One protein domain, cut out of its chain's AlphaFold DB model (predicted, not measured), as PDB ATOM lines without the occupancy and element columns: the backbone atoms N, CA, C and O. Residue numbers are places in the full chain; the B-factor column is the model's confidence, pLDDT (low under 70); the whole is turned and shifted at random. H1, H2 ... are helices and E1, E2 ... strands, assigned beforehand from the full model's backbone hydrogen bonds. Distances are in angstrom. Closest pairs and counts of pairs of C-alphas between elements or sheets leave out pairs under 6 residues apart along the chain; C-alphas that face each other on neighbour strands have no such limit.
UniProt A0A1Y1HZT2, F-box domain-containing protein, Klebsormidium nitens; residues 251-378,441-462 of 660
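This is residues 251 to 378 and 441 to 462 of the 660 residues of the protein "F-box domain-containing protein" of Klebsormidium nitens (UniProt A0A1Y1HZT2). Two twisted antiparallel sheets, one of five strands and one of four, stand partly face to face as a sandwich with their strands crossed, and the helices H1 and H4 pack together at one end of it. At the other end the hairpin E8 and E9 of the larger sheet reaches past the smaller sheet and adds to the length. The printed part has 150 residues, with four named helices and ten named strands in the order E1 H1 E2 E3 E4 E5 H2 E6 E7 H3 E8 E9 E10 H4; the class is mixed, helices and strands. The sheets run E4 E5 E10 E9 E8 and E3 E2 E6 E7. The whole is compact, with a radius of gyration of the C-alphas of 15.7 A, yet elongated in outline, spanning 52 by 29 by 26 A.

Begin with the larger sheet: E4 is residues 290 to 292, E5 residues 296 to 300, E10 residues 446 to 450, E9 residues 370 to 376, 19.6 A long, and E8 residues 353 to 359, 18.4 A long. Find C-alpha 370 at (-40.153, 18.088, 13.039); from there E9 runs to C-alpha 376 at (-20.629, 19.469, 13.037). In the other sheet, E3 is residues 279 to 282, E2 residues 268 to 274, 19.8 A, E6 residues 317 to 324, 22.9 A, and E7 residues 329 to 337, 23.5 A. The helices are H1, residues 259 to 265, H2, residues 303 to 306, H3, residues 338 to 342, and H4, residues 451 to 458, 10.3 A long, which ends at C-alpha 458, (-55.971, 27.397, 20.481). E1, residues 253 to 255, pairs with no named strand.

In the larger sheet, look first at E5 and E10, antiparallel at 161 degrees, where N 299 and O 447 are 2.8 A apart, within hydrogen-bond range. The hairpin E4 and E5 has N 291 and O 298 at 2.8 A, and the hairpin E8 and E9 has N 356 and O 373 at 2.8 A. Between E10 and E9 no backbone N and O are within hydrogen-bond range, though C-alphas 447 and 371 face each other at 5.5 A. In the other sheet, E2 and E6 have N 271 and O 321 at 2.8 A, the hairpin E6 and E7 has N 322 and O 331 at 2.8 A, and the hairpin E2 and E3 has N 280 and O 272 at 2.8 A. The parts of the sheets that face each other are 10.6 A apart, centre to centre, with strands at 49 degrees. H4 is on the four-stranded sheet at a height of 8.8 A, only just over E6 and E7, with 3 C-alphas falling on each; it runs across the strands, at 65 degrees to E6 on the local plane. The closest C-alphas of H4 and E7 are those of Val 458 and Val 331, 6.0 A. H1 and H4 touch at Met 259 and Tyr 451, whose C-alphas are 6.3 A apart, at a steep tilt of 42 degrees, the same way. H2 only grazes the four-stranded sheet, and H3 only grazes both sheets. Every O i to N i+4 pair is within hydrogen-bond range in H1, H3 and H4; H2 is too short for such a pair.

The C-alphas farthest apart, those of Arg 251 and Pro 378, are 55.8 A apart. Residues 379 to 440 are not printed; C-alphas 378 and 441 are 9.8 A apart across this cut. Of the links that are printed whole, none is long. The mean pLDDT of the printed part is 72.9, and 49 residues are under 70, among them residues 341 to 378, with E8 at a mean of 44.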
ATOM      1  N   ARG A 251     -70.394  20.120  17.343       58.91
ATOM      2  CA  ARG A 251     -69.933  20.709  16.078       58.91
ATOM      3  C   ARG A 251     -68.408  20.717  16.097       58.91
ATOM      4  O   ARG A 251     -67.828  21.491  16.853       58.91
ATOM      5  N   ALA A 252     -67.779  19.857  15.306       63.41
ATOM      6  CA  ALA A 252     -66.355  19.984  15.016       63.41
ATOM      7  C   ALA A 252     -66.157  20.978  13.856       63.41
ATOM      8  O   ALA A 252     -67.073  21.217  13.064       63.41
ATOM      9  N   LEU A 253     -64.984  21.601  13.798       72.44
ATOM     10  CA  LEU A 253     -64.629  22.604  12.798       72.44
ATOM     11  C   LEU A 253     -63.249  22.273  12.257       72.44
ATOM     12  O   LEU A 253     -62.335  22.049  13.047       72.44
ATOM     13  N   ASP A 254     -63.102  22.280  10.937       70.38
ATOM     14  CA  ASP A 254     -61.820  22.044  10.284       70.38
ATOM     15  C   ASP A 254     -61.300  23.336   9.637       70.38
ATOM     16  O   ASP A 254     -62.075  24.094   9.044       70.38
ATOM     17  N   PRO A 255     -60.002  23.641   9.780       72.12
ATOM     18  CA  PRO A 255     -59.409  24.823   9.178       72.12
ATOM     19  C   PRO A 255     -59.226  24.677   7.662       72.12
ATOM     20  O   PRO A 255     -58.867  23.620   7.144       72.12
ATOM     21  N   CYS A 256     -59.454  25.780   6.954       76.56
ATOM     22  CA  CYS A 256     -59.467  25.855   5.490       76.56
ATOM     23  C   CYS A 256     -58.251  26.611   4.938       76.56
ATOM     24  O   CYS A 256     -57.530  27.257   5.707       76.56
ATOM     25  N   PRO A 257     -58.021  26.600   3.608       70.88
ATOM     26  CA  PRO A 257     -57.021  27.461   2.980       70.88
ATOM     27  C   PRO A 257     -57.131  28.916   3.470       70.88
ATOM     28  O   PRO A 257     -58.220  29.479   3.557       70.88
ATOM     29  N   GLY A 258     -55.998  29.527   3.839       75.19
ATOM     30  CA  GLY A 258     -55.964  30.855   4.475       75.19
ATOM     31  C   GLY A 258     -55.761  30.854   5.996       75.19
ATOM     32  O   GLY A 258     -55.891  31.907   6.623       75.19
ATOM     33  N   MET A 259     -55.384  29.716   6.589       81.88
ATOM     34  CA  MET A 259     -55.074  29.568   8.022       81.88
ATOM     35  C   MET A 259     -54.120  30.635   8.579       81.88
ATOM     36  O   MET A 259     -54.308  31.088   9.707       81.88
ATOM     37  N   ALA A 260     -53.145  31.090   7.783       81.19
ATOM     38  CA  ALA A 260     -52.227  32.165   8.164       81.19
ATOM     39  C   ALA A 260     -52.965  33.434   8.628       81.19
ATOM     40  O   ALA A 260     -52.645  33.998   9.673       81.19
ATOM     41  N   ARG A 261     -54.028  33.832   7.910       84.00
ATOM     42  CA  ARG A 261     -54.849  35.001   8.265       84.00
ATOM     43  C   ARG A 261     -55.569  34.801   9.591       84.00
ATOM     44  O   ARG A 261     -55.738  35.753  10.350       84.00
ATOM     45  N   LEU A 262     -56.006  33.572   9.874       83.81
ATOM     46  CA  LEU A 262     -56.648  33.250  11.143       83.81
ATOM     47  C   LEU A 262     -55.637  33.320  12.293       83.81
ATOM     48  O   LEU A 262     -55.931  33.930  13.313       83.81
ATOM     49  N   VAL A 263     -54.426  32.793  12.112       84.56
ATOM     50  CA  VAL A 263     -53.349  32.893  13.111       84.56
ATOM     51  C   VAL A 263     -52.964  34.343  13.404       84.56
ATOM     52  O   VAL A 263     -52.884  34.728  14.572       84.56
ATOM     53  N   GLU A 264     -52.797  35.171  12.373       84.88
ATOM     54  CA  GLU A 264     -52.551  36.610  12.533       84.88
ATOM     55  C   GLU A 264     -53.700  37.292  13.281       84.88
ATOM     56  O   GLU A 264     -53.482  38.038  14.239       84.88
ATOM     57  N   ARG A 265     -54.944  36.979  12.904       86.38
ATOM     58  CA  ARG A 265     -56.144  37.516  13.550       86.38
ATOM     59  C   ARG A 265     -56.218  37.150  15.030       86.38
ATOM     60  O   ARG A 265     -56.666  37.984  15.818       86.38
ATOM     61  N   LEU A 266     -55.812  35.936  15.397       86.75
ATOM     62  CA  LEU A 266     -55.795  35.441  16.775       86.75
ATOM     63  C   LEU A 266     -54.663  36.037  17.626       86.75
ATOM     64  O   LEU A 266     -54.628  35.765  18.829       86.75
ATOM     65  N   GLN A 267     -53.783  36.853  17.030       87.56
ATOM     66  CA  GLN A 267     -52.654  37.506  17.700       87.56
ATOM     67  C   GLN A 267     -51.829  36.501  18.508       87.56
ATOM     68  O   GLN A 267     -51.583  36.678  19.703       87.56
ATOM     69  N   LEU A 268     -51.466  35.391  17.859       89.06
ATOM     70  CA  LEU A 268     -50.702  34.343  18.519       89.06
ATOM     71  C   LEU A 268     -49.282  34.820  18.805       89.06
ATOM     72  O   LEU A 268     -48.577  35.308  17.923       89.06
ATOM     73  N   ARG A 269     -48.859  34.621  20.047       89.94
ATOM     74  CA  ARG A 269     -47.465  34.664  20.475       89.94
ATOM     75  C   ARG A 269     -47.019  33.249  20.783       89.94
ATOM     76  O   ARG A 269     -47.807  32.438  21.264       89.94
ATOM     77  N   PHE A 270     -45.756  32.955  20.520       92.00
ATOM     78  CA  PHE A 270     -45.199  31.639  20.798       92.00
ATOM     79  C   PHE A 270     -44.168  31.757  21.907       92.00
ATOM     80  O   PHE A 270     -43.380  32.695  21.947       92.00
ATOM     81  N   GLU A 271     -44.180  30.799  22.812       92.75
ATOM     82  CA  GLU A 271     -43.271  30.712  23.938       92.75
ATOM     83  C   GLU A 271     -42.524  29.387  23.856       92.75
ATOM     84  O   GLU A 271     -43.135  28.325  23.733       92.75
ATOM     85  N   LEU A 272     -41.198  29.453  23.908       92.00
ATOM     86  CA  LEU A 272     -40.308  28.302  23.892       92.00
ATOM     87  C   LEU A 272     -39.674  28.128  25.269       92.00
ATOM     88  O   LEU A 272     -39.171  29.084  25.857       92.00
ATOM     89  N   ARG A 273     -39.644  26.896  25.771       91.81
ATOM     90  CA  ARG A 273     -38.957  26.543  27.012       91.81
ATOM     91  C   ARG A 273     -38.102  25.302  26.799       91.81
ATOM     92  O   ARG A 273     -38.608  24.255  26.408       91.81
ATOM     93  N   ILE A 274     -36.811  25.415  27.095       90.75
ATOM     94  CA  ILE A 274     -35.832  24.328  26.953       90.75
ATOM     95  C   ILE A 274     -35.384  23.886  28.344       90.75
ATOM     96  O   ILE A 274     -35.070  24.728  29.180       90.75
ATOM     97  N   ASN A 275     -35.383  22.580  28.611       91.25
ATOM     98  CA  ASN A 275     -34.959  21.945  29.865       91.25
ATOM     99  C   ASN A 275     -35.619  22.523  31.126       91.25
ATOM    100  O   ASN A 275     -34.983  22.655  32.166       91.25
ATOM    101  N   ASN A 276     -36.899  22.902  31.035       89.25
ATOM    102  CA  ASN A 276     -37.613  23.641  32.087       89.25
ATOM    103  C   ASN A 276     -36.943  24.976  32.489       89.25
ATOM    104  O   ASN A 276     -37.266  25.531  33.540       89.25
ATOM    105  N   GLY A 277     -36.070  25.526  31.647       90.19
ATOM    106  CA  GLY A 277     -35.402  26.807  31.845       90.19
ATOM    107  C   GLY A 277     -36.332  28.011  31.680       90.19
ATOM    108  O   GLY A 277     -37.555  27.912  31.829       90.19
ATOM    109  N   ARG A 278     -35.738  29.168  31.373       89.94
ATOM    110  CA  ARG A 278     -36.469  30.420  31.143       89.94
ATOM    111  C   ARG A 278     -37.397  30.287  29.931       89.94
ATOM    112  O   ARG A 278     -37.016  29.713  28.915       89.94
ATOM    113  N   VAL A 279     -38.595  30.854  30.043       90.44
ATOM    114  CA  VAL A 279     -39.523  30.992  28.917       90.44
ATOM    115  C   VAL A 279     -39.006  32.080  27.975       90.44
ATOM    116  O   VAL A 279     -38.749  33.210  28.398       90.44
ATOM    117  N   ILE A 280     -38.836  31.733  26.704       90.25
ATOM    118  CA  ILE A 280     -38.413  32.638  25.638       90.25
ATOM    119  C   ILE A 280     -39.634  32.964  24.787       90.25
ATOM    120  O   ILE A 280     -40.168  32.094  24.104       90.25
ATOM    121  N   SER A 281     -40.065  34.222  24.818       89.12
ATOM    122  CA  SER A 281     -41.107  34.702  23.914       89.12
ATOM    123  C   SER A 281     -40.526  34.899  22.512       89.12
ATOM    124  O   SER A 281     -39.495  35.555  22.340       89.12
ATOM    125  N   LEU A 282     -41.180  34.306  21.519       87.75
ATOM    126  CA  LEU A 282     -40.867  34.419  20.102       87.75
ATOM    127  C   LEU A 282     -41.825  35.440  19.482       87.75
ATOM    128  O   LEU A 282     -43.048  35.289  19.546       87.75
ATOM    129  N   ALA A 283     -41.269  36.483  18.875       78.62
ATOM    130  CA  ALA A 283     -42.031  37.533  18.209       78.62
ATOM    131  C   ALA A 283     -42.190  37.233  16.709       78.62
ATOM    132  O   ALA A 283     -41.416  36.477  16.135       78.62
ATOM    133  N   ALA A 284     -43.157  37.858  16.034       69.81
ATOM    134  CA  ALA A 284     -43.287  37.734  14.576       69.81
ATOM    135  C   ALA A 284     -42.118  38.403  13.821       69.81
ATOM    136  O   ALA A 284     -41.764  38.005  12.715       69.81
ATOM    137  N   ALA A 285     -41.494  39.421  14.427       64.75
ATOM    138  CA  ALA A 285     -40.392  40.186  13.853       64.75
ATOM    139  C   ALA A 285     -39.283  40.408  14.897       64.75
ATOM    140  O   ALA A 285     -39.557  40.862  16.006       64.75
ATOM    141  N   GLY A 286     -38.025  40.094  14.557       62.72
ATOM    142  CA  GLY A 286     -36.857  40.340  15.417       62.72
ATOM    143  C   GLY A 286     -35.794  39.235  15.387       62.72
ATOM    144  O   GLY A 286     -35.863  38.311  14.583       62.72
ATOM    145  N   ARG A 287     -34.798  39.324  16.288       57.03
ATOM    146  CA  ARG A 287     -33.746  38.294  16.483       57.03
ATOM    147  C   ARG A 287     -34.282  36.962  17.025       57.03
ATOM    148  O   ARG A 287     -33.590  35.951  16.943       57.03
ATOM    149  N   HIS A 288     -35.471  36.971  17.618       66.31
ATOM    150  CA  HIS A 288     -36.144  35.810  18.201       66.31
ATOM    151  C   HIS A 288     -37.483  35.660  17.491       66.31
ATOM    152  O   HIS A 288     -38.524  36.017  18.044       66.31
ATOM    153  N   SER A 289     -37.423  35.268  16.217       77.50
ATOM    154  CA  SER A 289     -38.592  35.249  15.353       77.50
ATOM    155  C   SER A 289     -39.118  33.850  15.085       77.50
ATOM    156  O   SER A 289     -38.361  32.898  14.880       77.50
ATOM    157  N   TYR A 290     -40.442  33.743  15.055       84.81
ATOM    158  CA  TYR A 290     -41.079  32.708  14.261       84.81
ATOM    159  C   TYR A 290     -41.328  33.230  12.851       84.81
ATOM    160  O   TYR A 290     -41.448  34.433  12.626       84.81
ATOM    161  N   GLN A 291     -41.410  32.313  11.900       85.81
ATOM    162  CA  GLN A 291     -41.754  32.622  10.527       85.81
ATOM    163  C   GLN A 291     -43.060  31.939  10.147       85.81
ATOM    164  O   GLN A 291     -43.202  30.728  10.309       85.81
ATOM    165  N   SER A 292     -43.992  32.738   9.640       85.00
ATOM    166  CA  SER A 292     -45.253  32.282   9.062       85.00
ATOM    167  C   SER A 292     -45.034  31.837   7.613       85.00
ATOM    168  O   SER A 292     -44.394  32.548   6.835       85.00
ATOM    169  N   PHE A 293     -45.576  30.674   7.264       87.25
ATOM    170  CA  PHE A 293     -45.752  30.182   5.896       87.25
ATOM    171  C   PHE A 293     -47.246  29.945   5.646       87.25
ATOM    172  O   PHE A 293     -48.014  29.994   6.598       87.25
ATOM    173  N   PRO A 294     -47.718  29.723   4.409       85.50
ATOM    174  CA  PRO A 294     -49.156  29.593   4.158       85.50
ATOM    175  C   PRO A 294     -49.872  28.478   4.949       85.50
ATOM    176  O   PRO A 294     -51.005  28.690   5.390       85.50
ATOM    177  N   THR A 295     -49.235  27.318   5.166       84.06
ATOM    178  CA  THR A 295     -49.838  26.165   5.885       84.06
ATOM    179  C   THR A 295     -49.176  25.827   7.218       84.06
ATOM    180  O   THR A 295     -49.735  25.053   8.000       84.06
ATOM    181  N   SER A 296     -48.009  26.396   7.506       88.06
ATOM    182  CA  SER A 296     -47.202  26.044   8.671       88.06
ATOM    183  C   SER A 296     -46.515  27.268   9.272       88.06
ATOM    184  O   SER A 296     -46.485  28.357   8.697       88.06
ATOM    185  N   LEU A 297     -45.929  27.079  10.448       88.19
ATOM    186  CA  LEU A 297     -45.013  28.031  11.060       88.19
ATOM    187  C   LEU A 297     -43.678  27.356  11.379       88.19
ATOM    188  O   LEU A 297     -43.638  26.195  11.784       88.19
ATOM    189  N   SER A 298     -42.585  28.102  11.255       86.19
ATOM    190  CA  SER A 298     -41.274  27.690  11.759       86.19
ATOM    191  C   SER A 298     -40.870  28.531  12.950       86.19
ATOM    192  O   SER A 298     -40.724  29.748  12.838       86.19
ATOM    193  N   LEU A 299     -40.603  27.878  14.071       85.75
ATOM    194  CA  LEU A 299     -39.981  28.500  15.229       85.75
ATOM    195  C   LEU A 299     -38.471  28.296  15.136       85.75
ATOM    196  O   LEU A 299     -37.997  27.158  15.084       85.75
ATOM    197  N   LYS A 300     -37.719  29.398  15.121       81.38
ATOM    198  CA  LYS A 300     -36.259  29.364  15.222       81.38
ATOM    199  C   LYS A 300     -35.867  29.645  16.665       81.38
ATOM    200  O   LYS A 300     -36.150  30.724  17.189       81.38
ATOM    201  N   CYS A 301     -35.219  28.677  17.312       80.38
ATOM    202  CA  CYS A 301     -34.676  28.903  18.644       80.38
ATOM    203  C   CYS A 301     -33.462  29.837  18.552       80.38
ATOM    204  O   CYS A 301     -32.547  29.569  17.766       80.38
ATOM    205  N   PRO A 302     -33.414  30.930  19.327       75.44
ATOM    206  CA  PRO A 302     -32.246  31.781  19.302       75.44
ATOM    207  C   PRO A 302     -31.049  31.130  20.005       75.44
ATOM    208  O   PRO A 302     -31.224  30.496  21.044       75.44
ATOM    209  N   PRO A 303     -29.814  31.341  19.519       73.88
ATOM    210  CA  PRO A 303     -28.620  30.757  20.134       73.88
ATOM    211  C   PRO A 303     -28.456  31.129  21.613       73.88
ATOM    212  O   PRO A 303     -28.055  30.301  22.425       73.88
ATOM    213  N   SER A 304     -28.850  32.351  21.987       73.56
ATOM    214  CA  SER A 304     -28.832  32.826  23.373       73.56
ATOM    215  C   SER A 304     -29.729  32.013  24.317       73.56
ATOM    216  O   SER A 304     -29.452  31.955  25.512       73.56
ATOM    217  N   ALA A 305     -30.783  31.374  23.799       72.94
ATOM    218  CA  ALA A 305     -31.700  30.545  24.575       72.94
ATOM    219  C   ALA A 305     -31.171  29.137  24.858       72.94
ATOM    220  O   ALA A 305     -31.586  28.524  25.840       72.94
ATOM    221  N   LEU A 306     -30.280  28.619  24.010       74.69
ATOM    222  CA  LEU A 306     -29.743  27.266  24.161       74.69
ATOM    223  C   LEU A 306     -28.746  27.188  25.330       74.69
ATOM    224  O   LEU A 306     -28.540  26.116  25.881       74.69
ATOM    225  N   GLY A 307     -28.193  28.319  25.786       72.62
ATOM    226  CA  GLY A 307     -27.122  28.333  26.783       72.62
ATOM    227  C   GLY A 307     -25.808  27.794  26.204       72.62
ATOM    228  O   GLY A 307     -25.781  27.117  25.177       72.62
ATOM    229  N   ARG A 308     -24.672  28.115  26.831       76.44
ATOM    230  CA  ARG A 308     -23.379  27.571  26.381       76.44
ATOM    231  C   ARG A 308     -23.308  26.075  26.701       76.44
ATOM    232  O   ARG A 308     -23.550  25.685  27.840       76.44
ATOM    233  N   GLY A 309     -22.942  25.257  25.713       70.44
ATOM    234  CA  GLY A 309     -22.676  23.827  25.902       70.44
ATOM    235  C   GLY A 309     -23.916  22.932  26.002       70.44
ATOM    236  O   GLY A 309     -23.833  21.862  26.620       70.44
ATOM    237  N   LEU A 310     -25.053  23.360  25.440       76.62
ATOM    238  CA  LEU A 310     -26.195  22.476  25.218       76.62
ATOM    239  C   LEU A 310     -25.879  21.525  24.064       76.62
ATOM    240  O   LEU A 310     -25.931  21.908  22.901       76.62
ATOM    241  N   THR A 311     -25.559  20.290  24.420       79.06
ATOM    242  CA  THR A 311     -25.419  19.171  23.488       79.06
ATOM    243  C   THR A 311     -26.766  18.471  23.319       79.06
ATOM    244  O   THR A 311     -27.656  18.607  24.168       79.06
ATOM    245  N   VAL A 312     -26.914  17.668  22.262       75.56
ATOM    246  CA  VAL A 312     -28.132  16.862  22.029       75.56
ATOM    247  C   VAL A 312     -28.450  15.991  23.247       75.56
ATOM    248  O   VAL A 312     -29.590  15.905  23.693       75.56
ATOM    249  N   GLN A 313     -27.412  15.420  23.864       80.56
ATOM    250  CA  GLN A 313     -27.524  14.569  25.050       80.56
ATOM    251  C   GLN A 313     -28.072  15.306  26.282       80.56
ATOM    252  O   GLN A 313     -28.704  14.690  27.142       80.56
ATOM    253  N   LYS A 314     -27.843  16.622  26.369       85.38
ATOM    254  CA  LYS A 314     -28.341  17.483  27.449       85.38
ATOM    255  C   LYS A 314     -29.729  18.049  27.163       85.38
ATOM    256  O   LYS A 314     -30.285  18.725  28.028       85.38
ATOM    257  N   LEU A 315     -30.305  17.812  25.984       84.75
ATOM    258  CA  LEU A 315     -31.662  18.237  25.657       84.75
ATOM    259  C   LEU A 315     -32.677  17.290  26.320       84.75
ATOM    260  O   LEU A 315     -33.048  16.251  25.781       84.75
ATOM    261  N   LEU A 316     -33.113  17.649  27.527       88.44
ATOM    262  CA  LEU A 316     -34.049  16.877  28.343       88.44
ATOM    263  C   LEU A 316     -35.508  17.156  27.999       88.44
ATOM    264  O   LEU A 316     -36.346  16.263  28.107       88.44
ATOM    265  N   LYS A 317     -35.835  18.409  27.670       89.31
ATOM    266  CA  LYS A 317     -37.214  18.801  27.386       89.31
ATOM    267  C   LYS A 317     -37.284  20.013  26.468       89.31
ATOM    268  O   LYS A 317     -36.601  21.001  26.719       89.31
ATOM    269  N   VAL A 318     -38.164  19.988  25.473       88.62
ATOM    270  CA  VAL A 318     -38.520  21.169  24.669       88.62
ATOM    271  C   VAL A 318     -40.022  21.356  24.731       88.62
ATOM    272  O   VAL A 318     -40.779  20.461  24.378       88.62
ATOM    273  N   GLU A 319     -40.470  22.513  25.193       91.44
ATOM    274  CA  GLU A 319     -41.885  22.847  25.297       91.44
ATOM    275  C   GLU A 319     -42.171  24.094  24.468       91.44
ATOM    276  O   GLU A 319     -41.507  25.118  24.629       91.44
ATOM    277  N   VAL A 320     -43.164  24.001  23.585       91.44
ATOM    278  CA  VAL A 320     -43.691  25.141  22.832       91.44
ATOM    279  C   VAL A 320     -45.109  25.396  23.283       91.44
ATOM    280  O   VAL A 320     -45.936  24.483  23.290       91.44
ATOM    281  N   THR A 321     -45.406  26.647  23.589       91.62
ATOM    282  CA  THR A 321     -46.733  27.105  23.979       91.62
ATOM    283  C   THR A 321     -47.173  28.227  23.049       91.62
ATOM    284  O   THR A 321     -46.392  29.126  22.754       91.62
ATOM    285  N   ALA A 322     -48.409  28.179  22.562       91.81
ATOM    286  CA  ALA A 322     -49.048  29.305  21.896       91.81
ATOM    287  C   ALA A 322     -49.922  30.059  22.894       91.81
ATOM    288  O   ALA A 322     -50.732  29.464  23.603       91.81
ATOM    289  N   VAL A 323     -49.772  31.375  22.912       89.94
ATOM    290  CA  VAL A 323     -50.565  32.310  23.702       89.94
ATOM    291  C   VAL A 323     -51.371  33.157  22.728       89.94
ATOM    292  O   VAL A 323     -50.804  33.906  21.939       89.94
ATOM    293  N   SER A 324     -52.694  33.039  22.757       89.31
ATOM    294  CA  SER A 324     -53.585  33.961  22.061       89.31
ATOM    295  C   SER A 324     -54.000  35.056  23.029       89.31
ATOM    296  O   SER A 324     -54.775  34.808  23.955       89.31
ATOM    297  N   GLU A 325     -53.522  36.278  22.795       79.50
ATOM    298  CA  GLU A 325     -53.985  37.445  23.558       79.50
ATOM    299  C   GLU A 325     -55.464  37.708  23.302       79.50
ATOM    300  O   GLU A 325     -56.216  38.037  24.214       79.50
ATOM    301  N   ARG A 326     -55.896  37.472  22.061       79.88
ATOM    302  CA  ARG A 326     -57.275  37.666  21.634       79.88
ATOM    303  C   ARG A 326     -58.243  36.714  22.336       79.88
ATOM    304  O   ARG A 326     -59.290  37.147  22.799       79.88
ATOM    305  N   LEU A 327     -57.915  35.423  22.411       80.69
ATOM    306  CA  LEU A 327     -58.765  34.415  23.060       80.69
ATOM    307  C   LEU A 327     -58.471  34.251  24.555       80.69
ATOM    308  O   LEU A 327     -59.126  33.447  25.229       80.69
ATOM    309  N   TYR A 328     -57.469  34.967  25.071       78.56
ATOM    310  CA  TYR A 328     -56.928  34.789  26.416       78.56
ATOM    311  C   TYR A 328     -56.662  33.312  26.731       78.56
ATOM    312  O   TYR A 328     -57.039  32.793  27.791       78.56
ATOM    313  N   SER A 329     -56.115  32.590  25.753       83.19
ATOM    314  CA  SER A 329     -55.845  31.159  25.840       83.19
ATOM    315  C   SER A 329     -54.356  30.897  25.699       83.19
ATOM    316  O   SER A 329     -53.673  31.490  24.871       83.19
ATOM    317  N   THR A 330     -53.871  29.980  26.526       87.12
ATOM    318  CA  THR A 330     -52.497  29.494  26.501       87.12
ATOM    319  C   THR A 330     -52.580  28.001  26.286       87.12
ATOM    320  O   THR A 330     -53.207  27.299  27.082       87.12
ATOM    321  N   VAL A 331     -52.004  27.517  25.191       89.19
ATOM    322  CA  VAL A 331     -52.090  26.110  24.818       89.19
ATOM    323  C   VAL A 331     -50.720  25.576  24.468       89.19
ATOM    324  O   VAL A 331     -50.008  26.126  23.631       89.19
ATOM    325  N   ARG A 332     -50.349  24.472  25.114       89.56
ATOM    326  CA  ARG A 332     -49.118  23.754  24.806       89.56
ATOM    327  C   ARG A 332     -49.249  23.145  23.413       89.56
ATOM    328  O   ARG A 332     -50.138  22.332  23.172       89.56
ATOM    329  N   LEU A 333     -48.387  23.554  22.491       86.38
ATOM    330  CA  LEU A 333     -48.329  23.053  21.118       86.38
ATOM    331  C   LEU A 333     -47.374  21.879  20.969       86.38
ATOM    332  O   LEU A 333     -47.651  20.991  20.183       86.38
ATOM    333  N   LEU A 334     -46.282  21.850  21.725       86.19
ATOM    334  CA  LEU A 334     -45.288  20.790  21.617       86.19
ATOM    335  C   LEU A 334     -44.717  20.464  22.986       86.19
ATOM    336  O   LEU A 334     -44.466  21.373  23.779       86.19
ATOM    337  N   GLN A 335     -44.473  19.181  23.237       87.62
ATOM    338  CA  GLN A 335     -43.675  18.738  24.368       87.62
ATOM    339  C   GLN A 335     -42.791  17.572  23.946       87.62
ATOM    340  O   GLN A 335     -43.276  16.472  23.717       87.62
ATOM    341  N   LEU A 336     -41.494  17.837  23.866       84.62
ATOM    342  CA  LEU A 336     -40.461  16.832  23.682       84.62
ATOM    343  C   LEU A 336     -39.889  16.509  25.037       84.62
ATOM    344  O   LEU A 336     -39.541  17.434  25.770       84.62
ATOM    345  N   ASP A 337     -39.771  15.231  25.353       86.12
ATOM    346  CA  ASP A 337     -38.953  14.768  26.461       86.12
ATOM    347  C   ASP A 337     -37.683  14.084  25.937       86.12
ATOM    348  O   ASP A 337     -37.520  13.827  24.740       86.12
ATOM    349  N   SER A 338     -36.768  13.775  26.850       81.44
ATOM    350  CA  SER A 338     -35.505  13.111  26.539       81.44
ATOM    351  C   SER A 338     -35.693  11.761  25.847       81.44
ATOM    352  O   SER A 338     -34.790  11.306  25.152       81.44
ATOM    353  N   SER A 339     -36.835  11.093  26.040       78.94
ATOM    354  CA  SER A 339     -37.108   9.807  25.399       78.94
ATOM    355  C   SER A 339     -37.459   9.988  23.921       78.94
ATOM    356  O   SER A 339     -36.963   9.232  23.086       78.94
ATOM    357  N   SER A 340     -38.216  11.037  23.575       73.00
ATOM    358  CA  SER A 340     -38.522  11.399  22.184       73.00
ATOM    359  C   SER A 340     -37.284  11.884  21.426       73.00
ATOM    360  O   SER A 340     -37.091  11.517  20.269       73.00
ATOM    361  N   VAL A 341     -36.415  12.657  22.087       67.69
ATOM    362  CA  VAL A 341     -35.163  13.184  21.502       67.69
ATOM    363  C   VAL A 341     -34.123  12.080  21.251       67.69
ATOM    364  O   VAL A 341     -33.283  12.208  20.372       67.69
ATOM    365  N   ARG A 342     -34.163  10.969  22.000       67.44
ATOM    366  CA  ARG A 342     -33.211   9.855  21.814       67.44
ATOM    367  C   ARG A 342     -33.625   8.847  20.746       67.44
ATOM    368  O   ARG A 342     -32.763   8.172  20.207       67.44
ATOM    369  N   ARG A 343     -34.924   8.719  20.451       57.75
ATOM    370  CA  ARG A 343     -35.436   7.802  19.407       57.75
ATOM    371  C   ARG A 343     -35.262   8.338  17.987       57.75
ATOM    372  O   ARG A 343     -35.603   7.666  17.023       57.75
ATOM    373  N   SER A 344     -34.782   9.564  17.874       50.94
ATOM    374  CA  SER A 344     -34.803  10.373  16.676       50.94
ATOM    375  C   SER A 344     -33.420  10.476  16.057       50.94
ATOM    376  O   SER A 344     -32.764  11.511  16.062       50.94
ATOM    377  N   THR A 345     -32.946   9.341  15.566       42.38
ATOM    378  CA  THR A 345     -31.684   9.222  14.837       42.38
ATOM    379  C   THR A 345     -32.002   8.866  13.401       42.38
ATOM    380  O   THR A 345     -32.243   7.705  13.088       42.38
ATOM    381  N   LEU A 346     -32.001   9.877  12.534       41.69
ATOM    382  CA  LEU A 346     -31.811   9.665  11.109       41.69
ATOM    383  C   LEU A 346     -30.315   9.811  10.832       41.69
ATOM    384  O   LEU A 346     -29.682  10.791  11.220       41.69
ATOM    385  N   VAL A 347     -29.737   8.780  10.230       37.66
ATOM    386  CA  VAL A 347     -28.352   8.795   9.771       37.66
ATOM    387  C   VAL A 347     -28.379   9.432   8.389       37.66
ATOM    388  O   VAL A 347     -28.602   8.760   7.390       37.66
ATOM    389  N   ALA A 348     -28.196  10.749   8.319       38.62
ATOM    390  CA  ALA A 348     -27.635  11.307   7.100       38.62
ATOM    391  C   ALA A 348     -26.175  10.839   7.068       38.62
ATOM    392  O   ALA A 348     -25.360  11.322   7.854       38.62
ATOM    393  N   GLU A 349     -25.854   9.867   6.212       37.25
ATOM    394  CA  GLU A 349     -24.475   9.475   5.899       37.25
ATOM    395  C   GLU A 349     -23.802  10.599   5.094       37.25
ATOM    396  O   GLU A 349     -23.485  10.470   3.918       37.25
ATOM    397  N   SER A 350     -23.632  11.763   5.719       40.56
ATOM    398  CA  SER A 350     -22.713  12.790   5.257       40.56
ATOM    399  C   SER A 350     -21.602  12.903   6.296       40.56
ATOM    400  O   SER A 350     -21.901  13.143   7.468       40.56
ATOM    401  N   PRO A 351     -20.320  12.787   5.904       38.66
ATOM    402  CA  PRO A 351     -19.187  12.832   6.834       38.66
ATOM    403  C   PRO A 351     -19.032  14.180   7.560       38.66
ATOM    404  O   PRO A 351     -18.194  14.308   8.444       38.66
ATOM    405  N   THR A 352     -19.825  15.197   7.203       39.16
ATOM    406  CA  THR A 352     -19.714  16.560   7.747       39.16
ATOM    407  C   THR A 352     -20.880  16.979   8.637       39.16
ATOM    408  O   THR A 352     -20.753  17.970   9.359       39.16
ATOM    409  N   LEU A 353     -22.018  16.269   8.605       40.28
ATOM    410  CA  LEU A 353     -23.218  16.713   9.311       40.28
ATOM    411  C   LEU A 353     -24.223  15.585   9.538       40.28
ATOM    412  O   LEU A 353     -24.790  15.046   8.590       40.28
ATOM    413  N   SER A 354     -24.504  15.281  10.805       45.38
ATOM    414  CA  SER A 354     -25.591  14.375  11.181       45.38
ATOM    415  C   SER A 354     -26.870  15.180  11.398       45.38
ATOM    416  O   SER A 354     -26.938  15.999  12.313       45.38
ATOM    417  N   LEU A 355     -27.877  14.980  10.544       45.62
ATOM    418  CA  LEU A 355     -29.221  15.534  10.719       45.62
ATOM    419  C   LEU A 355     -30.068  14.555  11.530       45.62
ATOM    420  O   LEU A 355     -30.543  13.554  11.006       45.62
ATOM    421  N   TYR A 356     -30.296  14.865  12.799       49.38
ATOM    422  CA  TYR A 356     -31.220  14.113  13.636       49.38
ATOM    423  C   TYR A 356     -32.637  14.603  13.360       49.38
ATOM    424  O   TYR A 356     -32.983  15.733  13.711       49.38
ATOM    425  N   GLU A 357     -33.452  13.763  12.728       46.31
ATOM    426  CA  GLU A 357     -34.888  13.993  12.648       46.31
ATOM    427  C   GLU A 357     -35.564  13.383  13.875       46.31
ATOM    428  O   GLU A 357     -35.579  12.160  14.040       46.31
ATOM    429  N   ALA A 358     -36.206  14.222  14.694       41.38
ATOM    430  CA  ALA A 358     -37.267  13.738  15.565       41.38
ATOM    431  C   ALA A 358     -38.619  13.831  14.894       41.38
ATOM    432  O   ALA A 358     -39.262  14.879  14.909       41.38
ATOM    433  N   SER A 359     -39.050  12.694  14.347       40.78
ATOM    434  CA  SER A 359     -40.460  12.416  14.132       40.78
ATOM    435  C   SER A 359     -41.114  12.220  15.499       40.78
ATOM    436  O   SER A 359     -40.817  11.284  16.248       40.78
ATOM    437  N   LEU A 360     -41.966  13.169  15.861       37.53
ATOM    438  CA  LEU A 360     -42.654  13.176  17.136       37.53
ATOM    439  C   LEU A 360     -43.896  12.310  17.034       37.53
ATOM    440  O   LEU A 360     -44.932  12.757  16.560       37.53
ATOM    441  N   TYR A 361     -43.791  11.084  17.533       35.97
ATOM    442  CA  TYR A 361     -44.952  10.245  17.809       35.97
ATOM    443  C   TYR A 361     -45.193  10.189  19.315       35.97
ATOM    444  O   TYR A 361     -44.574   9.385  20.016       35.97
ATOM    445  N   PRO A 362     -46.074  11.031  19.861       36.53
ATOM    446  CA  PRO A 362     -46.580  10.828  21.204       36.53
ATOM    447  C   PRO A 362     -47.953  10.167  21.159       36.53
ATOM    448  O   PRO A 362     -48.842  10.594  20.431       36.53
ATOM    449  N   ALA A 363     -48.174   9.235  22.084       36.22
ATOM    450  CA  ALA A 363     -49.480   8.658  22.402       36.22
ATOM    451  C   ALA A 363     -50.527   9.688  22.908       36.22
ATOM    452  O   ALA A 363     -51.600   9.291  23.352       36.22
ATOM    453  N   SER A 364     -50.228  11.000  22.917       36.53
ATOM    454  CA  SER A 364     -51.161  12.029  23.414       36.53
ATOM    455  C   SER A 364     -50.948  13.493  22.966       36.53
ATOM    456  O   SER A 364     -51.743  14.338  23.377       36.53
ATOM    457  N   ALA A 365     -49.949  13.871  22.149       38.09
ATOM    458  CA  ALA A 365     -49.736  15.300  21.840       38.09
ATOM    459  C   ALA A 365     -48.956  15.630  20.547       38.09
ATOM    460  O   ALA A 365     -47.748  15.800  20.598       38.09
ATOM    461  N   THR A 366     -49.657  15.949  19.447       48.06
ATOM    462  CA  THR A 366     -49.137  16.583  18.199       48.06
ATOM    463  C   THR A 366     -48.159  15.722  17.409       48.06
ATOM    464  O   THR A 366     -46.986  15.626  17.744       48.06
ATOM    465  N   GLU A 367     -48.654  15.179  16.302       53.12
ATOM    466  CA  GLU A 367     -47.898  14.355  15.352       53.12
ATOM    467  C   GLU A 367     -47.169  15.194  14.276       53.12
ATOM    468  O   GLU A 367     -46.483  14.661  13.411       53.12
ATOM    469  N   GLY A 368     -47.294  16.528  14.317       50.16
ATOM    470  CA  GLY A 368     -46.874  17.410  13.220       50.16
ATOM    471  C   GLY A 368     -45.526  18.119  13.373       50.16
ATOM    472  O   GLY A 368     -45.162  18.884  12.484       50.16
ATOM    473  N   GLY A 369     -44.801  17.932  14.482       55.78
ATOM    474  CA  GLY A 369     -43.544  18.644  14.725       55.78
ATOM    475  C   GLY A 369     -42.325  17.900  14.186       55.78
ATOM    476  O   GLY A 369     -42.103  16.753  14.552       55.78
ATOM    477  N   SER A 370     -41.504  18.563  13.370       63.34
ATOM    478  CA  SER A 370     -40.153  18.088  13.039       63.34
ATOM    479  C   SER A 370     -39.139  18.863  13.871       63.34
ATOM    480  O   SER A 370     -39.153  20.097  13.865       63.34
ATOM    481  N   LEU A 371     -38.299  18.130  14.604       65.31
ATOM    482  CA  LEU A 371     -37.087  18.634  15.237       65.31
ATOM    483  C   LEU A 371     -35.908  18.236  14.358       65.31
ATOM    484  O   LEU A 371     -35.691  17.047  14.143       65.31
ATOM    485  N   VAL A 372     -35.142  19.223  13.910       64.81
ATOM    486  CA  VAL A 372     -33.840  18.987  13.288       64.81
ATOM    487  C   VAL A 372     -32.767  19.389  14.266       64.81
ATOM    488  O   VAL A 372     -32.732  20.563  14.627       64.81
ATOM    489  N   VAL A 373     -31.909  18.443  14.640       62.09
ATOM    490  CA  VAL A 373     -30.654  18.721  15.341       62.09
ATOM    491  C   VAL A 373     -29.490  18.405  14.413       62.09
ATOM    492  O   VAL A 373     -29.527  17.416  13.695       62.09
ATOM    493  N   GLY A 374     -28.483  19.272  14.394       58.66
ATOM    494  CA  GLY A 374     -27.226  19.046  13.688       58.66
ATOM    495  C   GLY A 374     -26.083  18.890  14.682       58.66
ATOM    496  O   GLY A 374     -26.133  19.488  15.756       58.66
ATOM    497  N   THR A 375     -25.058  18.127  14.327       53.91
ATOM    498  CA  THR A 375     -23.714  18.229  14.916       53.91
ATOM    499  C   THR A 375     -22.720  18.435  13.777       53.91
ATOM    500  O   THR A 375     -22.871  17.846  12.706       53.91
ATOM    501  N   PHE A 376     -21.737  19.314  13.978       53.59
ATOM    502  CA  PHE A 376     -20.629  19.469  13.037       53.59
ATOM    503  C   PHE A 376     -19.488  18.602  13.535       53.59
ATOM    504  O   PHE A 376     -18.958  18.849  14.616       53.59
ATOM    505  N   GLY A 377     -19.136  17.584  12.754       48.41
ATOM    506  CA  GLY A 377     -17.849  16.921  12.917       48.41
ATOM    507  C   GLY A 377     -16.737  17.801  12.333       48.41
ATOM    508  O   GLY A 377     -17.014  18.632  11.459       48.41
ATOM    509  N   PRO A 378     -15.480  17.638  12.774       48.38
ATOM    510  CA  PRO A 378     -14.333  18.220  12.093       48.38
ATOM    511  C   PRO A 378     -14.223  17.584  10.701       48.38
ATOM    512  O   PRO A 378     -13.631  16.526  10.525       48.38
ATOM    513  N   GLU A 441     -19.989  20.903  18.981       63.50
ATOM    514  CA  GLU A 441     -21.331  20.515  18.554       63.50
ATOM    515  C   GLU A 441     -22.246  21.752  18.467       63.50
ATOM    516  O   GLU A 441     -22.558  22.395  19.475       63.50
ATOM    517  N   VAL A 442     -22.729  22.077  17.263       64.44
ATOM    518  CA  VAL A 442     -23.718  23.151  17.064       64.44
ATOM    519  C   VAL A 442     -25.115  22.565  16.922       64.44
ATOM    520  O   VAL A 442     -25.520  22.159  15.839       64.44
ATOM    521  N   VAL A 443     -25.894  22.625  18.000       70.19
ATOM    522  CA  VAL A 443     -27.309  22.240  17.987       70.19
ATOM    523  C   VAL A 443     -28.138  23.320  17.290       70.19
ATOM    524  O   VAL A 443     -28.365  24.406  17.826       70.19
ATOM    525  N   LEU A 444     -28.634  23.010  16.094       72.94
ATOM    526  CA  LEU A 444     -29.754  23.735  15.502       72.94
ATOM    527  C   LEU A 444     -31.060  23.175  16.078       72.94
ATOM    528  O   LEU A 444     -31.170  21.976  16.280       72.94
ATOM    529  N   LEU A 445     -32.029  24.037  16.382       77.12
ATOM    530  CA  LEU A 445     -33.368  23.642  16.817       77.12
ATOM    531  C   LEU A 445     -34.376  24.396  15.959       77.12
ATOM    532  O   LEU A 445     -34.591  25.601  16.142       77.12
ATOM    533  N   VAL A 446     -34.982  23.679  15.018       79.44
ATOM    534  CA  VAL A 446     -36.105  24.176  14.224       79.44
ATOM    535  C   VAL A 446     -37.323  23.348  14.549       79.44
ATOM    536  O   VAL A 446     -37.244  22.127  14.539       79.44
ATOM    537  N   LEU A 447     -38.430  24.033  14.825       84.62
ATOM    538  CA  LEU A 447     -39.720  23.408  15.064       84.62
ATOM    539  C   LEU A 447     -40.682  23.884  13.992       84.62
ATOM    540  O   LEU A 447     -40.982  25.076  13.909       84.62
ATOM    541  N   ASN A 448     -41.145  22.954  13.172       85.88
ATOM    542  CA  ASN A 448     -42.181  23.222  12.190       85.88
ATOM    543  C   ASN A 448     -43.524  22.770  12.748       85.88
ATOM    544  O   ASN A 448     -43.628  21.638  13.200       85.88
ATOM    545  N   ILE A 449     -44.524  23.649  12.774       87.19
ATOM    546  CA  ILE A 449     -45.842  23.332  13.327       87.19
ATOM    547  C   ILE A 449     -46.907  23.673  12.277       87.19
ATOM    548  O   ILE A 449     -47.031  24.840  11.893       87.19
ATOM    549  N   PRO A 450     -47.679  22.689  11.795       87.75
ATOM    550  CA  PRO A 450     -48.821  22.923  10.920       87.75
ATOM    551  C   PRO A 450     -49.849  23.843  11.583       87.75
ATOM    552  O   PRO A 450     -50.159  23.703  12.770       87.75
ATOM    553  N   TYR A 451     -50.436  24.771  10.825       87.00
ATOM    554  CA  TYR A 451     -51.460  25.653  11.390       87.00
ATOM    555  C   TYR A 451     -52.705  24.917  11.850       87.00
ATOM    556  O   TYR A 451     -53.338  25.362  12.806       87.00
ATOM    557  N   VAL A 452     -53.019  23.790  11.213       84.38
ATOM    558  CA  VAL A 452     -54.117  22.913  11.620       84.38
ATOM    559  C   VAL A 452     -53.993  22.579  13.107       84.38
ATOM    560  O   VAL A 452     -54.932  22.816  13.865       84.38
ATOM    561  N   ASP A 453     -52.805  22.156  13.548       83.94
ATOM    562  CA  ASP A 453     -52.547  21.774  14.940       83.94
ATOM    563  C   ASP A 453     -52.657  22.958  15.903       83.94
ATOM    564  O   ASP A 453     -53.210  22.833  17.000       83.94
ATOM    565  N   VAL A 454     -52.155  24.127  15.494       85.88
ATOM    566  CA  VAL A 454     -52.236  25.347  16.307       85.88
ATOM    567  C   VAL A 454     -53.677  25.790  16.491       85.88
ATOM    568  O   VAL A 454     -54.105  26.033  17.619       85.88
ATOM    569  N   LEU A 455     -54.430  25.890  15.398       85.44
ATOM    570  CA  LEU A 455     -55.798  26.394  15.401       85.44
ATOM    571  C   LEU A 455     -56.730  25.466  16.178       85.44
ATOM    572  O   LEU A 455     -57.477  25.942  17.035       85.44
ATOM    573  N   TRP A 456     -56.624  24.152  15.963       81.38
ATOM    574  CA  TRP A 456     -57.401  23.154  16.699       81.38
ATOM    575  C   TRP A 456     -57.237  23.288  18.211       81.38
ATOM    576  O   TRP A 456     -58.218  23.269  18.961       81.38
ATOM    577  N   ARG A 457     -55.992  23.466  18.654       82.50
ATOM    578  CA  ARG A 457     -55.636  23.604  20.064       82.50
ATOM    579  C   ARG A 457     -56.077  24.938  20.648       82.50
ATOM    580  O   ARG A 457     -56.751  24.968  21.674       82.50
ATOM    581  N   VAL A 458     -55.720  26.037  19.990       83.88
ATOM    582  CA  VAL A 458     -55.971  27.397  20.481       83.88
ATOM    583  C   VAL A 458     -57.463  27.726  20.526       83.88
ATOM    584  O   VAL A 458     -57.916  28.359  21.482       83.88
ATOM    585  N   MET A 459     -58.225  27.282  19.525       82.06
ATOM    586  CA  MET A 459     -59.667  27.522  19.439       82.06
ATOM    587  C   MET A 459     -60.491  26.438  20.146       82.06
ATOM    588  O   MET A 459     -61.720  26.508  20.148       82.06
ATOM    589  N   THR A 460     -59.842  25.453  20.781       78.56
ATOM    590  CA  THR A 460     -60.495  24.336  21.485       78.56
ATOM    591  C   THR A 460     -61.584  23.677  20.635       78.56
ATOM    592  O   THR A 460     -62.700  23.458  21.101       78.56
ATOM    593  N   LEU A 461     -61.267  23.373  19.372       62.53
ATOM    594  CA  LEU A 461     -62.233  22.836  18.399       62.53
ATOM    595  C   LEU A 461     -62.695  21.398  18.726       62.53
ATOM    596  O   LEU A 461     -63.505  20.825  18.003       62.53
ATOM    597  N   GLY A 462     -62.204  20.814  19.826       62.06
ATOM    598  CA  GLY A 462     -62.553  19.483  20.316       62.06
ATOM    599  C   GLY A 462     -61.329  18.738  20.861       62.06
ATOM    600  O   GLY A 462     -60.304  19.377  21.111       62.06
TER     601      GLY A 462